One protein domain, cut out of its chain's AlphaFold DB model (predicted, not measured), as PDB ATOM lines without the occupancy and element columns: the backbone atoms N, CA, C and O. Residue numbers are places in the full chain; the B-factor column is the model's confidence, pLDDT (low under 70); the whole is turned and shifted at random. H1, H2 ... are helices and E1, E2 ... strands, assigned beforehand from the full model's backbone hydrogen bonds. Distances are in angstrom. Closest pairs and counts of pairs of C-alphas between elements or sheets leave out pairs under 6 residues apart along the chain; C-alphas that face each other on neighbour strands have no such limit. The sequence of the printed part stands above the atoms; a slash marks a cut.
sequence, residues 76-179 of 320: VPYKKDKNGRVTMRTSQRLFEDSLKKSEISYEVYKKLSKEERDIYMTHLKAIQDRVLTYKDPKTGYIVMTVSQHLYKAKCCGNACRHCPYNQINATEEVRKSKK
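Overview. This is residues 76 to 179 of the 320 residues of the protein "60S ribosomal protein L23" of Strongyloides venezuelensis (UniProt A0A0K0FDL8). Helix H1 lies beside one end of helix H3, with short helix H4 packed on H1 and the hairpin E3 E4 next to H3. The hairpin E1 E2 makes one end of the long axis and H2 the other, while a long loop, residues 152 to 171, leads to H5, away from the other helices. The printed part has 104 residues with five named helices and four named strands, in the order E1 E2 H1 H2 H3 E3 E4 H4 H5; both sheets are antiparallel pairs. The class is mixed, helices and strands, and the whole is compact, with a radius of gyration of the C-alphas of 14.7 A and spans of 42 by 28 by 27 A.

Arrangement. E1, residues 76 to 80, and E2, residues 86 to 90, form an antiparallel hairpin, with N 78 and O 87 within hydrogen-bond range at 2.8 A. H1, residues 92 to 102, touches H3, residues 114 to 128, by 124 to 128 alone, at a shallow tilt of 16 degrees, opposite ways; their closest C-alphas, Phe 95 and Ile 127, are 6.9 A apart. H2, residues 106 to 111, is close to H3 but not clearly touching; the closest C-alphas, Tyr 109 and Arg 117, are 7.3 A apart. E3, residues 133 to 135, and E4, residues 142 to 144, form an antiparallel hairpin, with N 143 and O 134 within hydrogen-bond range at 2.8 A. The closest C-alphas of H3 and E3, Ala 126 and Tyr 134, are 6.0 A apart. H4, residues 146 to 151, touches H1; the closest C-alphas, Ser 98 and Ser 147, are 5.1 A apart. H5, residues 172 to 177, is apart from H4. Every O i to N i+4 pair is within hydrogen-bond range in all five helices.

Along the chain. E1 begins at C-alpha 76 (-14.221, -6.683, -46.765). H1 is 15.3 A long and H3 21.0 A; H5 ends at C-alpha 177 (-23.772, 16.580, -21.783).

Size, cuts and confidence. The C-alphas farthest apart, of Asn 83 and Glu 107, are 45.6 A apart. The printed part has no cut, the link H4 to H5 is long, and residues 177 to 179 have pLDDT under 70.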
ATOM      1  N   VAL A  76     -14.455  -6.171 -45.409       90.12
ATOM      2  CA  VAL A  76     -14.221  -6.683 -46.765       90.12
ATOM      3  C   VAL A  76     -13.835  -5.524 -47.690       90.12
ATOM      4  O   VAL A  76     -14.476  -4.470 -47.633       90.12
ATOM      5  N   PRO A  77     -12.816  -5.669 -48.553       89.69
ATOM      6  CA  PRO A  77     -12.483  -4.647 -49.542       89.69
ATOM      7  C   PRO A  77     -13.624  -4.463 -50.557       89.69
ATOM      8  O   PRO A  77     -14.218  -5.435 -51.013       89.69
ATOM      9  N   TYR A  78     -13.935  -3.216 -50.926       87.75
ATOM     10  CA  TYR A  78     -15.028  -2.889 -51.851       87.75
ATOM     11  C   TYR A  78     -14.544  -2.243 -53.151       87.75
ATOM     12  O   TYR A  78     -14.733  -2.804 -54.226       87.75
ATOM     13  N   LYS A  79     -13.939  -1.052 -53.079       87.00
ATOM     14  CA  LYS A  79     -13.468  -0.311 -54.262       87.00
ATOM     15  C   LYS A  79     -12.152   0.393 -53.984       87.00
ATOM     16  O   LYS A  79     -11.939   0.868 -52.873       87.00
ATOM     17  N   LYS A  80     -11.293   0.491 -54.999       87.38
ATOM     18  CA  LYS A  80     -10.080   1.317 -54.961       87.38
ATOM     19  C   LYS A  80     -10.410   2.746 -55.389       87.38
ATOM     20  O   LYS A  80     -11.060   2.950 -56.410       87.38
ATOM     21  N   ASP A  81      -9.952   3.711 -54.609       86.00
ATOM     22  CA  ASP A  81      -9.991   5.127 -54.946       86.00
ATOM     23  C   ASP A  81      -8.973   5.444 -56.050       86.00
ATOM     24  O   ASP A  81      -8.020   4.693 -56.275       86.00
ATOM     25  N   LYS A  82      -9.116   6.616 -56.687       84.81
ATOM     26  CA  LYS A  82      -8.178   7.124 -57.711       84.81
ATOM     27  C   LYS A  82      -6.724   7.199 -57.221       84.81
ATOM     28  O   LYS A  82      -5.805   7.109 -58.021       84.81
ATOM     29  N   ASN A  83      -6.531   7.306 -55.906       81.38
ATOM     30  CA  ASN A  83      -5.224   7.395 -55.255       81.38
ATOM     31  C   ASN A  83      -4.709   6.019 -54.773       81.38
ATOM     32  O   ASN A  83      -3.799   5.959 -53.954       81.38
ATOM     33  N   GLY A  84      -5.337   4.913 -55.192       80.56
ATOM     34  CA  GLY A  84      -4.935   3.546 -54.838       80.56
ATOM     35  C   GLY A  84      -5.417   3.040 -53.470       80.56
ATOM     36  O   GLY A  84      -5.206   1.871 -53.147       80.56
ATOM     37  N   ARG A  85      -6.106   3.865 -52.669       81.75
ATOM     38  CA  ARG A  85      -6.648   3.467 -51.356       81.75
ATOM     39  C   ARG A  85      -7.858   2.546 -51.518       81.75
ATOM     40  O   ARG A  85      -8.791   2.878 -52.235       81.75
ATOM     41  N   VAL A  86      -7.874   1.402 -50.837       83.94
ATOM     42  CA  VAL A  86      -9.027   0.487 -50.850       83.94
ATOM     43  C   VAL A  86     -10.041   0.920 -49.787       83.94
ATOM     44  O   VAL A  86      -9.717   1.015 -48.604       83.94
ATOM     45  N   THR A  87     -11.277   1.173 -50.204       84.75
ATOM     46  CA  THR A  87     -12.417   1.376 -49.306       84.75
ATOM     47  C   THR A  87     -12.899   0.034 -48.767       84.75
ATOM     48  O   THR A  87     -13.091  -0.918 -49.524       84.75
ATOM     49  N   MET A  88     -13.095  -0.033 -47.451       88.19
ATOM     50  CA  MET A  88     -13.540  -1.236 -46.747       88.19
ATOM     51  C   MET A  88     -15.030  -1.129 -46.410       88.19
ATOM     52  O   MET A  88     -15.511  -0.061 -46.023       88.19
ATOM     53  N   ARG A  89     -15.752  -2.239 -46.538       89.94
ATOM     54  CA  ARG A  89     -17.158  -2.400 -46.158       89.94
ATOM     55  C   ARG A  89     -17.310  -3.449 -45.068       89.94
ATOM     56  O   ARG A  89     -16.403  -4.233 -44.808       89.94
ATOM     57  N   THR A  90     -18.468  -3.464 -44.427       89.44
ATOM     58  CA  THR A  90     -18.790  -4.473 -43.417       89.44
ATOM     59  C   THR A  90     -18.960  -5.853 -44.053       89.44
ATOM     60  O   THR A  90     -19.528  -5.988 -45.144       89.44
ATOM     61  N   SER A  91     -18.483  -6.892 -43.364       91.94
ATOM     62  CA  SER A  91     -18.830  -8.280 -43.688       91.94
ATOM     63  C   SER A  91     -20.341  -8.510 -43.590       91.94
ATOM     64  O   SER A  91     -21.066  -7.755 -42.938       91.94
ATOM     65  N   GLN A  92     -20.822  -9.569 -44.246       91.06
ATOM     66  CA  GLN A  92     -22.245  -9.913 -44.269       91.06
ATOM     67  C   GLN A  92     -22.800 -10.164 -42.855       91.06
ATOM     68  O   GLN A  92     -23.838  -9.613 -42.503       91.06
ATOM     69  N   ARG A  93     -22.051 -10.885 -42.011       91.81
ATOM     70  CA  ARG A  93     -22.414 -11.129 -40.605       91.81
ATOM     71  C   ARG A  93     -22.555  -9.824 -39.814       91.81
ATOM     72  O   ARG A  93     -23.580  -9.582 -39.189       91.81
ATOM     73  N   LEU A  94     -21.555  -8.939 -39.908       91.62
ATOM     74  CA  LEU A  94     -21.584  -7.632 -39.242       91.62
ATOM     75  C   LEU A  94     -22.752  -6.760 -39.729       91.62
ATOM     76  O   LEU A  94     -23.334  -6.006 -38.950       91.62
ATOM     77  N   PHE A  95     -23.084  -6.844 -41.017       93.62
ATOM     78  CA  PHE A  95     -24.217  -6.138 -41.602       93.62
ATOM     79  C   PHE A  95     -25.548  -6.606 -40.998       93.62
ATOM     80  O   PHE A  95     -26.300  -5.772 -40.494       93.62
ATOM     81  N   GLU A  96     -25.801  -7.913 -40.978       93.12
ATOM     82  CA  GLU A  96     -27.024  -8.499 -40.418       93.12
ATOM     83  C   GLU A  96     -27.200  -8.155 -38.937       93.12
ATOM     84  O   GLU A  96     -28.270  -7.704 -38.526       93.12
ATOM     85  N   ASP A  97     -26.136  -8.275 -38.143       93.06
ATOM     86  CA  ASP A  97     -26.179  -7.929 -36.721       93.06
ATOM     87  C   ASP A  97     -26.387  -6.425 -36.506       93.06
ATOM     88  O   ASP A  97     -27.108  -6.011 -35.593       93.06
ATOM     89  N   SER A  98     -25.811  -5.585 -37.372       92.56
ATOM     90  CA  SER A  98     -26.029  -4.140 -37.304       92.56
ATOM     91  C   SER A  98     -27.455  -3.729 -37.663       92.56
ATOM     92  O   SER A  98     -27.980  -2.826 -37.013       92.56
ATOM     93  N   LEU A  99     -28.100  -4.413 -38.617       93.31
ATOM     94  CA  LEU A  99     -29.510  -4.194 -38.941       93.31
ATOM     95  C   LEU A  99     -30.395  -4.549 -37.750       93.31
ATOM     96  O   LEU A  99     -31.084  -3.663 -37.245       93.31
ATOM     97  N   LYS A 100     -30.259  -5.771 -37.221       91.69
ATOM     98  CA  LYS A 100     -31.017  -6.248 -36.051       91.69
ATOM     99  C   LYS A 100     -30.901  -5.302 -34.854       91.69
ATOM    100  O   LYS A 100     -31.871  -5.057 -34.149       91.69
ATOM    101  N   LYS A 101     -29.708  -4.748 -34.607       89.56
ATOM    102  CA  LYS A 101     -29.467  -3.795 -33.508       89.56
ATOM    103  C   LYS A 101     -29.969  -2.377 -33.788       89.56
ATOM    104  O   LYS A 101     -30.107  -1.603 -32.845       89.56
ATOM    105  N   SER A 102     -30.182  -2.018 -35.050       88.62
ATOM    106  CA  SER A 102     -30.662  -0.693 -35.460       88.62
ATOM    107  C   SER A 102     -32.181  -0.596 -35.600       88.62
ATOM    108  O   SER A 102     -32.695   0.510 -35.744       88.62
ATOM    109  N   GLU A 103     -32.889  -1.725 -35.570       86.25
ATOM    110  CA  GLU A 103     -34.342  -1.784 -35.695       86.25
ATOM    111  C   GLU A 103     -35.050  -1.130 -34.501       86.25
ATOM    112  O   GLU A 103     -34.687  -1.311 -33.339       86.25
ATOM    113  N   ILE A 104     -36.086  -0.345 -34.803       84.62
ATOM    114  CA  ILE A 104     -36.894   0.395 -33.831       84.62
ATOM    115  C   ILE A 104     -38.374   0.175 -34.165       84.62
ATOM    116  O   ILE A 104     -38.745   0.107 -35.339       84.62
ATOM    117  N   SER A 105     -39.240   0.096 -33.149       88.38
ATOM    118  CA  SER A 105     -40.685  -0.048 -33.363       88.38
ATOM    119  C   SER A 105     -41.300   1.188 -34.033       88.38
ATOM    120  O   SER A 105     -40.862   2.327 -33.832       88.38
ATOM    121  N   TYR A 106     -42.372   0.982 -34.801       85.81
ATOM    122  CA  TYR A 106     -43.059   2.073 -35.499       85.81
ATOM    123  C   TYR A 106     -43.603   3.148 -34.541       85.81
ATOM    124  O   TYR A 106     -43.581   4.340 -34.847       85.81
ATOM    125  N   GLU A 107     -44.046   2.752 -33.346       88.00
ATOM    126  CA  GLU A 107     -44.520   3.685 -32.322       88.00
ATOM    127  C   GLU A 107     -43.420   4.628 -31.835       88.00
ATOM    128  O   GLU A 107     -43.660   5.824 -31.659       88.00
ATOM    129  N   VAL A 108     -42.206   4.101 -31.643       81.62
ATOM    130  CA  VAL A 108     -41.040   4.910 -31.282       81.62
ATOM    131  C   VAL A 108     -40.667   5.802 -32.462       81.62
ATOM    132  O   VAL A 108     -40.547   7.010 -32.265       81.62
ATOM    133  N   TYR A 109     -40.614   5.256 -33.689       84.06
ATOM    134  CA  TYR A 109     -40.372   6.013 -34.928       84.06
ATOM    135  C   TYR A 109     -41.287   7.243 -35.062       84.06
ATOM    136  O   TYR A 109     -40.837   8.349 -35.370       84.06
ATOM    137  N   LYS A 110     -42.581   7.073 -34.777       88.69
ATOM    138  CA  LYS A 110     -43.588   8.139 -34.854       88.69
ATOM    139  C   LYS A 110     -43.374   9.249 -33.818       88.69
ATOM    140  O   LYS A 110     -43.684  10.406 -34.108       88.69
ATOM    141  N   LYS A 111     -42.857   8.912 -32.632       89.19
ATOM    142  CA  LYS A 111     -42.571   9.866 -31.545       89.19
ATOM    143  C   LYS A 111     -41.313  10.704 -31.801       89.19
ATOM    144  O   LYS A 111     -41.184  11.769 -31.205       89.19
ATOM    145  N   LEU A 112     -40.415  10.261 -32.685       84.19
ATOM    146  CA  LEU A 112     -39.209  11.014 -33.035       84.19
ATOM    147  C   LEU A 112     -39.550  12.329 -33.746       84.19
ATOM    148  O   LEU A 112     -40.471  12.420 -34.574       84.19
ATOM    149  N   SER A 113     -38.748  13.353 -33.460       91.94
ATOM    150  CA  SER A 113     -38.776  14.621 -34.184       91.94
ATOM    151  C   SER A 113     -38.407  14.419 -35.658       91.94
ATOM    152  O   SER A 113     -37.802  13.415 -36.043       91.94
ATOM    153  N   LYS A 114     -38.745  15.393 -36.513       90.81
ATOM    154  CA  LYS A 114     -38.348  15.366 -37.933       90.81
ATOM    155  C   LYS A 114     -36.830  15.203 -38.085       90.81
ATOM    156  O   LYS A 114     -36.364  14.445 -38.922       90.81
ATOM    157  N   GLU A 115     -36.083  15.869 -37.212       88.50
ATOM    158  CA  GLU A 115     -34.624  15.862 -37.189       88.50
ATOM    159  C   GLU A 115     -34.043  14.483 -36.903       88.50
ATOM    160  O   GLU A 115     -33.149  14.012 -37.602       88.50
ATOM    161  N   GLU A 116     -34.564  13.827 -35.873       87.88
ATOM    162  CA  GLU A 116     -34.096  12.508 -35.473       87.88
ATOM    163  C   GLU A 116     -34.510  11.439 -36.487       87.88
ATOM    164  O   GLU A 116     -33.759  10.490 -36.705       87.88
ATOM    165  N   ARG A 117     -35.647  11.620 -37.175       89.19
ATOM    166  CA  ARG A 117     -36.041  10.765 -38.303       89.19
ATOM    167  C   ARG A 117     -35.069  10.878 -39.474       89.19
ATOM    168  O   ARG A 117     -34.661   9.849 -40.004       89.19
ATOM    169  N   ASP A 118     -34.635  12.085 -39.830       92.31
ATOM    170  CA  ASP A 118     -33.630  12.283 -40.886       92.31
ATOM    171  C   ASP A 118     -32.286  11.631 -40.504       92.31
ATOM    172  O   ASP A 118     -31.644  10.956 -41.314       92.31
ATOM    173  N   ILE A 119     -31.873  11.772 -39.238       92.06
ATOM    174  CA  ILE A 119     -30.673  11.125 -38.682       92.06
ATOM    175  C   ILE A 119     -30.803   9.595 -38.730       92.06
ATOM    176  O   ILE A 119     -29.846   8.914 -39.097       92.06
ATOM    177  N   TYR A 120     -31.966   9.052 -38.373       91.75
ATOM    178  CA  TYR A 120     -32.235   7.617 -38.400       91.75
ATOM    179  C   TYR A 120     -32.220   7.059 -39.828       91.75
ATOM    180  O   TYR A 120     -31.549   6.065 -40.090       91.75
ATOM    181  N   MET A 121     -32.873   7.734 -40.776       93.50
ATOM    182  CA  MET A 121     -32.915   7.309 -42.177       93.50
ATOM    183  C   MET A 121     -31.536   7.355 -42.842       93.50
ATOM    184  O   MET A 121     -31.150   6.420 -43.543       93.50
ATOM    185  N   THR A 122     -30.761   8.416 -42.598       95.50
ATOM    186  CA  THR A 122     -29.381   8.520 -43.110       95.50
ATOM    187  C   THR A 122     -28.464   7.458 -42.508       95.50
ATOM    188  O   THR A 122     -27.641   6.881 -43.221       95.50
ATOM    189  N   HIS A 123     -28.644   7.149 -41.224       93.44
ATOM    190  CA  HIS A 123     -27.954   6.057 -40.550       93.44
ATOM    191  C   HIS A 123     -28.307   4.681 -41.141       93.44
ATOM    192  O   HIS A 123     -27.400   3.927 -41.490       93.44
ATOM    193  N   LEU A 124     -29.598   4.367 -41.307       93.56
ATOM    194  CA  LEU A 124     -30.047   3.104 -41.900       93.56
ATOM    195  C   LEU A 124     -29.531   2.930 -43.326       93.56
ATOM    196  O   LEU A 124     -29.043   1.859 -43.676       93.56
ATOM    197  N   LYS A 125     -29.576   3.997 -44.129       96.19
ATOM    198  CA  LYS A 125     -29.020   3.992 -45.482       96.19
ATOM    199  C   LYS A 125     -27.528   3.644 -45.475       96.19
ATOM    200  O   LYS A 125     -27.085   2.826 -46.271       96.19
ATOM    201  N   ALA A 126     -26.758   4.196 -44.538       94.81
ATOM    202  CA  ALA A 126     -25.337   3.878 -44.417       94.81
ATOM    203  C   ALA A 126     -25.078   2.420 -43.994       94.81
ATOM    204  O   ALA A 126     -24.131   1.810 -44.491       94.81
ATOM    205  N   ILE A 127     -25.928   1.850 -43.130       93.75
ATOM    206  CA  ILE A 127     -25.878   0.419 -42.792       93.75
ATOM    207  C   ILE A 127     -26.175  -0.433 -44.031       93.75
ATOM    208  O   ILE A 127     -25.417  -1.358 -44.315       93.75
ATOM    209  N   GLN A 128     -27.220  -0.102 -44.796       93.19
ATOM    210  CA  GLN A 128     -27.573  -0.778 -46.055       93.19
ATOM    211  C   GLN A 128     -26.430  -0.735 -47.074       93.19
ATOM    212  O   GLN A 128     -26.101  -1.748 -47.693       93.19
ATOM    213  N   ASP A 129     -25.750   0.407 -47.174       93.44
ATOM    214  CA  ASP A 129     -24.571   0.582 -48.023       93.44
ATOM    215  C   ASP A 129     -23.312  -0.125 -47.475       93.44
ATOM    216  O   ASP A 129     -22.262  -0.116 -48.131       93.44
ATOM    217  N   ARG A 130     -23.405  -0.762 -46.297       93.81
ATOM    218  CA  ARG A 130     -22.317  -1.452 -45.583       93.81
ATOM    219  C   ARG A 130     -21.135  -0.540 -45.251       93.81
ATOM    220  O   ARG A 130     -19.979  -0.967 -45.241       93.81
ATOM    221  N   VAL A 131     -21.431   0.731 -44.981       92.69
ATOM    222  CA  VAL A 131     -20.450   1.761 -44.626       92.69
ATOM    223  C   VAL A 131     -20.447   1.987 -43.111       92.69
ATOM    224  O   VAL A 131     -21.476   1.999 -42.439       92.69
ATOM    225  N   LEU A 132     -19.255   2.192 -42.553       92.88
ATOM    226  CA  LEU A 132     -19.026   2.328 -41.108       92.88
ATOM    227  C   LEU A 132     -19.368   3.725 -40.553       92.88
ATOM    228  O   LEU A 132     -19.434   3.939 -39.341       92.88
ATOM    229  N   THR A 133     -19.551   4.707 -41.430       94.88
ATOM    230  CA  THR A 133     -19.772   6.108 -41.059       94.88
ATOM    231  C   THR A 133     -20.692   6.803 -42.050       94.88
ATOM    232  O   THR A 133     -20.653   6.497 -43.239       94.88
ATOM    233  N   TYR A 134     -21.432   7.807 -41.589       93.75
ATOM    234  CA  TYR A 134     -22.254   8.675 -42.433       93.75
ATOM    235  C   TYR A 134     -22.062  10.146 -42.058       93.75
ATOM    236  O   TYR A 134     -21.527  10.459 -40.994       93.75
ATOM    237  N   LYS A 135     -22.482  11.056 -42.939       93.31
ATOM    238  CA  LYS A 135     -22.506  12.493 -42.646       93.31
ATOM    239  C   LYS A 135     -23.865  12.864 -42.066       93.31
ATOM    240  O   LYS A 135     -24.887  12.587 -42.689       93.31
ATOM    241  N   ASP A 136     -23.872  13.488 -40.895       89.81
ATOM    242  CA  ASP A 136     -25.093  13.988 -40.264       89.81
ATOM    243  C   ASP A 136     -25.752  15.043 -41.179       89.81
ATOM    244  O   ASP A 136     -25.086  16.022 -41.532       89.81
ATOM    245  N   PRO A 137     -27.033  14.877 -41.568       89.88
ATOM    246  CA  PRO A 137     -27.708  15.765 -42.519       89.88
ATOM    247  C   PRO A 137     -27.786  17.222 -42.051       89.88
ATOM    248  O   PRO A 137     -27.896  18.124 -42.876       89.88
ATOM    249  N   LYS A 138     -27.728  17.468 -40.738       86.94
ATOM    250  CA  LYS A 138     -27.838  18.816 -40.167       86.94
ATOM    251  C   LYS A 138     -26.494  19.451 -39.895       86.94
ATOM    252  O   LYS A 138     -26.289  20.626 -40.174       86.94
ATOM    253  N   THR A 139     -25.598  18.682 -39.285       84.31
ATOM    254  CA  THR A 139     -24.329  19.215 -38.784       84.31
ATOM    255  C   THR A 139     -23.168  19.014 -39.755       84.31
ATOM    256  O   THR A 139     -22.158  19.698 -39.637       84.31
ATOM    257  N   GLY A 140     -23.290  18.085 -40.709       86.62
ATOM    258  CA  GLY A 140     -22.226  17.717 -41.646       86.62
ATOM    259  C   GLY A 140     -21.099  16.878 -41.031       86.62
ATOM    260  O   GLY A 140     -20.183  16.478 -41.752       86.62
ATOM    261  N   TYR A 141     -21.150  16.582 -39.726       85.50
ATOM    262  CA  TYR A 141     -20.131  15.781 -39.050       85.50
ATOM    263  C   TYR A 141     -20.180  14.314 -39.466       85.50
ATOM    264  O   TYR A 141     -21.236  13.768 -39.781       85.50
ATOM    265  N   ILE A 142     -19.019  13.664 -39.407       90.12
ATOM    266  CA  ILE A 142     -18.893  12.227 -39.635       90.12
ATOM    267  C   ILE A 142     -19.299  11.502 -38.350       90.12
ATOM    268  O   ILE A 142     -18.655  11.646 -37.310       90.12
ATOM    269  N   VAL A 143     -20.369  10.719 -38.427       90.75
ATOM    270  CA  VAL A 143     -20.925   9.946 -37.314       90.75
ATOM    271  C   VAL A 143     -20.735   8.457 -37.595       90.75
ATOM    272  O   VAL A 143     -20.939   7.991 -38.715       90.75
ATOM    273  N   MET A 144     -20.318   7.708 -36.573       92.12
ATOM    274  CA  MET A 144     -20.160   6.252 -36.643       92.12
ATOM    275  C   MET A 144     -21.532   5.561 -36.643       92.12
ATOM    276  O   MET A 144     -22.424   5.956 -35.890       92.12
ATOM    277  N   THR A 145     -21.697   4.542 -37.490       94.12
ATOM    278  CA  THR A 145     -22.896   3.686 -37.513       94.12
ATOM    279  C   THR A 145     -22.827   2.609 -36.428       94.12
ATOM    280  O   THR A 145     -21.774   2.388 -35.817       94.12
ATOM    281  N   VAL A 146     -23.934   1.891 -36.205       92.75
ATOM    282  CA  VAL A 146     -23.955   0.700 -35.332       92.75
ATOM    283  C   VAL A 146     -22.875  -0.308 -35.738       92.75
ATOM    284  O   VAL A 146     -22.176  -0.837 -34.874       92.75
ATOM    285  N   SER A 147     -22.679  -0.529 -37.040       93.62
ATOM    286  CA  SER A 147     -21.704  -1.494 -37.558       93.62
ATOM    287  C   SER A 147     -20.272  -1.167 -37.118       93.62
ATOM    288  O   SER A 147     -19.518  -2.064 -36.755       93.62
ATOM    289  N   GLN A 148     -19.901   0.116 -37.053       93.00
ATOM    290  CA  GLN A 148     -18.585   0.536 -36.554       93.00
ATOM    291  C   GLN A 148     -18.411   0.291 -35.054       93.00
ATOM    292  O   GLN A 148     -17.306   0.009 -34.589       93.00
ATOM    293  N   HIS A 149     -19.487   0.414 -34.280       89.25
ATOM    294  CA  HIS A 149     -19.453   0.118 -32.853       89.25
ATOM    295  C   HIS A 149     -19.367  -1.385 -32.579       89.25
ATOM    296  O   HIS A 149     -18.587  -1.780 -31.716       89.25
ATOM    297  N   LEU A 150     -20.100  -2.202 -33.342       91.00
ATOM    298  CA  LEU A 150     -20.018  -3.663 -33.278       91.00
ATOM    299  C   LEU A 150     -18.635  -4.171 -33.695       91.00
ATOM    300  O   LEU A 150     -18.055  -4.981 -32.982       91.00
ATOM    301  N   TYR A 151     -18.059  -3.622 -34.769       90.69
ATOM    302  CA  TYR A 151     -16.698  -3.952 -35.203       90.69
ATOM    303  C   TYR A 151     -15.648  -3.679 -34.115       90.69
ATOM    304  O   TYR A 151     -14.739  -4.473 -33.906       90.69
ATOM    305  N   LYS A 152     -15.793  -2.576 -33.366       89.12
ATOM    306  CA  LYS A 152     -14.907  -2.255 -32.234       89.12
ATOM    307  C   LYS A 152     -15.105  -3.159 -31.016       89.12
ATOM    308  O   LYS A 152     -14.272  -3.101 -30.114       89.12
ATOM    309  N   ALA A 153     -16.214  -3.894 -30.948       87.88
ATOM    310  CA  ALA A 153     -16.599  -4.793 -29.861       87.88
ATOM    311  C   ALA A 153     -16.634  -4.172 -28.443       87.88
ATOM    312  O   ALA A 153     -16.758  -4.894 -27.458       87.88
ATOM    313  N   LYS A 154     -16.532  -2.838 -28.300       86.88
ATOM    314  CA  LYS A 154     -16.493  -2.160 -26.993       86.88
ATOM    315  C   LYS A 154     -17.212  -0.816 -26.979       86.88
ATOM    316  O   LYS A 154     -17.153  -0.035 -27.934       86.88
ATOM    317  N   CYS A 155     -17.832  -0.497 -25.842       86.06
ATOM    318  CA  CYS A 155     -18.388   0.829 -25.590       86.06
ATOM    319  C   CYS A 155     -17.270   1.814 -25.210       86.06
ATOM    320  O   CYS A 155     -16.538   1.602 -24.248       86.06
ATOM    321  N   CYS A 156     -17.151   2.917 -25.950       85.19
ATOM    322  CA  CYS A 156     -16.093   3.914 -25.747       85.19
ATOM    323  C   CYS A 156     -16.373   4.953 -24.644       85.19
ATOM    324  O   CYS A 156     -15.585   5.876 -24.492       85.19
ATOM    325  N   GLY A 157     -17.509   4.876 -23.941       86.75
ATOM    326  CA  GLY A 157     -17.881   5.828 -22.878       86.75
ATOM    327  C   GLY A 157     -18.344   7.213 -23.352       86.75
ATOM    328  O   GLY A 157     -18.864   8.000 -22.573       86.75
ATOM    329  N   ASN A 158     -18.268   7.501 -24.652       86.00
ATOM    330  CA  ASN A 158     -18.593   8.813 -25.214       86.00
ATOM    331  C   ASN A 158     -20.084   9.011 -25.549       86.00
ATOM    332  O   ASN A 158     -20.368   9.770 -26.469       86.00
ATOM    333  N   ALA A 159     -21.033   8.323 -24.909       86.25
ATOM    334  CA  ALA A 159     -22.483   8.454 -25.168       86.25
ATOM    335  C   ALA A 159     -22.858   8.650 -26.667       86.25
ATOM    336  O   ALA A 159     -23.472   9.641 -27.066       86.25
ATOM    337  N   CYS A 160     -22.390   7.744 -27.533       86.50
ATOM    338  CA  CYS A 160     -22.614   7.818 -28.982       86.50
ATOM    339  C   CYS A 160     -24.103   7.654 -29.340       86.50
ATOM    340  O   CYS A 160     -24.823   6.934 -28.647       86.50
ATOM    341  N   ARG A 161     -24.540   8.273 -30.452       85.19
ATOM    342  CA  ARG A 161     -25.950   8.264 -30.899       85.19
ATOM    343  C   ARG A 161     -26.477   6.857 -31.190       85.19
ATOM    344  O   ARG A 161     -27.573   6.527 -30.768       85.19
ATOM    345  N   HIS A 162     -25.666   6.033 -31.851       88.56
ATOM    346  CA  HIS A 162     -26.053   4.700 -32.325       88.56
ATOM    347  C   HIS A 162     -25.303   3.594 -31.576       88.56
ATOM    348  O   HIS A 162     -24.731   2.694 -32.182       88.56
ATOM    349  N   CYS A 163     -25.204   3.708 -30.247       88.25
ATOM    350  CA  CYS A 163     -24.465   2.746 -29.429       88.25
ATOM    351  C   CYS A 163     -25.285   1.455 -29.222       88.25
ATOM    352  O   CYS A 163     -26.274   1.505 -28.494       88.25
ATOM    353  N   PRO A 164     -24.859   0.288 -29.749       89.81
ATOM    354  CA  PRO A 164     -25.581  -0.980 -29.576       89.81
ATOM    355  C   PRO A 164     -25.499  -1.546 -28.150       89.81
ATOM    356  O   PRO A 164     -26.226  -2.473 -27.805       89.81
ATOM    357  N   TYR A 165     -24.602  -0.999 -27.326       86.50
ATOM    358  CA  TYR A 165     -24.357  -1.417 -25.944       86.50
ATOM    359  C   TYR A 165     -25.061  -0.516 -24.926       86.50
ATOM    360  O   TYR A 165     -24.571  -0.385 -23.811       86.50
ATOM    361  N   ASN A 166     -26.110   0.216 -25.316       84.00
ATOM    362  CA  ASN A 166     -26.880   1.102 -24.427       84.00
ATOM    363  C   ASN A 166     -26.021   2.051 -23.570       84.00
ATOM    364  O   ASN A 166     -26.379   2.416 -22.456       84.00
ATOM    365  N   GLN A 167     -24.858   2.451 -24.096       84.69
ATOM    366  CA  GLN A 167     -23.921   3.359 -23.433       84.69
ATOM    367  C   GLN A 167     -23.477   2.900 -22.027       84.69
ATOM    368  O   GLN A 167     -23.231   3.756 -21.179       84.69
ATOM    369  N   ILE A 168     -23.331   1.589 -21.784       88.69
ATOM    370  CA  ILE A 168     -22.947   1.020 -20.473       88.69
ATOM    371  C   ILE A 168     -21.741   1.743 -19.842       88.69
ATOM    372  O   ILE A 168     -21.812   2.132 -18.685       88.69
ATOM    373  N   ASN A 169     -20.693   2.039 -20.622       88.88
ATOM    374  CA  ASN A 169     -19.462   2.676 -20.120       88.88
ATOM    375  C   ASN A 169     -19.516   4.215 -20.039       88.88
ATOM    376  O   ASN A 169     -18.507   4.845 -19.735       88.88
ATOM    377  N   ALA A 170     -20.629   4.854 -20.410       87.44
ATOM    378  CA  ALA A 170     -20.736   6.312 -20.375       87.44
ATOM    379  C   ALA A 170     -21.159   6.790 -18.983       87.44
ATOM    380  O   ALA A 170     -22.190   6.351 -18.472       87.44
ATOM    381  N   THR A 171     -20.401   7.722 -18.402       90.75
ATOM    382  CA  THR A 171     -20.760   8.364 -17.132       90.75
ATOM    383  C   THR A 171     -22.025   9.208 -17.290       90.75
ATOM    384  O   THR A 171     -22.347   9.682 -18.386       90.75
ATOM    385  N   GLU A 172     -22.762   9.424 -16.200       85.44
ATOM    386  CA  GLU A 172     -23.991  10.223 -16.251       85.44
ATOM    387  C   GLU A 172     -23.760  11.651 -16.744       85.44
ATOM    388  O   GLU A 172     -24.581  12.180 -17.489       85.44
ATOM    389  N   GLU A 173     -22.639  12.263 -16.367       86.00
ATOM    390  CA  GLU A 173     -22.248  13.595 -16.828       86.00
ATOM    391  C   GLU A 173     -22.109  13.632 -18.351       86.00
ATOM    392  O   GLU A 173     -22.656  14.519 -19.007       86.00
ATOM    393  N   VAL A 174     -21.459  12.619 -18.936       83.12
ATOM    394  CA  VAL A 174     -21.294  12.515 -20.388       83.12
ATOM    395  C   VAL A 174     -22.639  12.260 -21.066       83.12
ATOM    396  O   VAL A 174     -22.946  12.925 -22.056       83.12
ATOM    397  N   ARG A 175     -23.490  11.382 -20.518       79.69
ATOM    398  CA  ARG A 175     -24.855  11.148 -21.033       79.69
ATOM    399  C   ARG A 175     -25.693  12.434 -21.020       79.69
ATOM    400  O   ARG A 175     -26.329  12.756 -22.022       79.69
ATOM    401  N   LYS A 176     -25.637  13.207 -19.928       77.12
ATOM    402  CA  LYS A 176     -26.334  14.497 -19.771       77.12
ATOM    403  C   LYS A 176     -25.766  15.567 -20.709       77.12
ATOM    404  O   LYS A 176     -26.539  16.287 -21.333       77.12
ATOM    405  N   SER A 177     -24.443  15.626 -20.881       69.19
ATOM    406  CA  SER A 177     -23.772  16.580 -21.783       69.19
ATOM    407  C   SER A 177     -24.120  16.365 -23.259       69.19
ATOM    408  O   SER A 177     -24.100  17.310 -24.044       69.19
ATOM    409  N   LYS A 178     -24.454  15.121 -23.635       64.88
ATOM    410  CA  LYS A 178     -24.839  14.735 -24.999       64.88
ATOM    411  C   LYS A 178     -26.343  14.685 -25.223       64.88
ATOM    412  O   LYS A 178     -26.769  14.264 -26.302       64.88
ATOM    413  N   LYS A 179     -27.143  15.181 -24.268       50.03
ATOM    414  CA  LYS A 179     -28.503  15.641 -24.554       50.03
ATOM    415  C   LYS A 179     -28.365  16.603 -25.725       50.03
ATOM    416  O   LYS A 179     -27.623  17.572 -25.631       50.03
TER     417      LYS A 179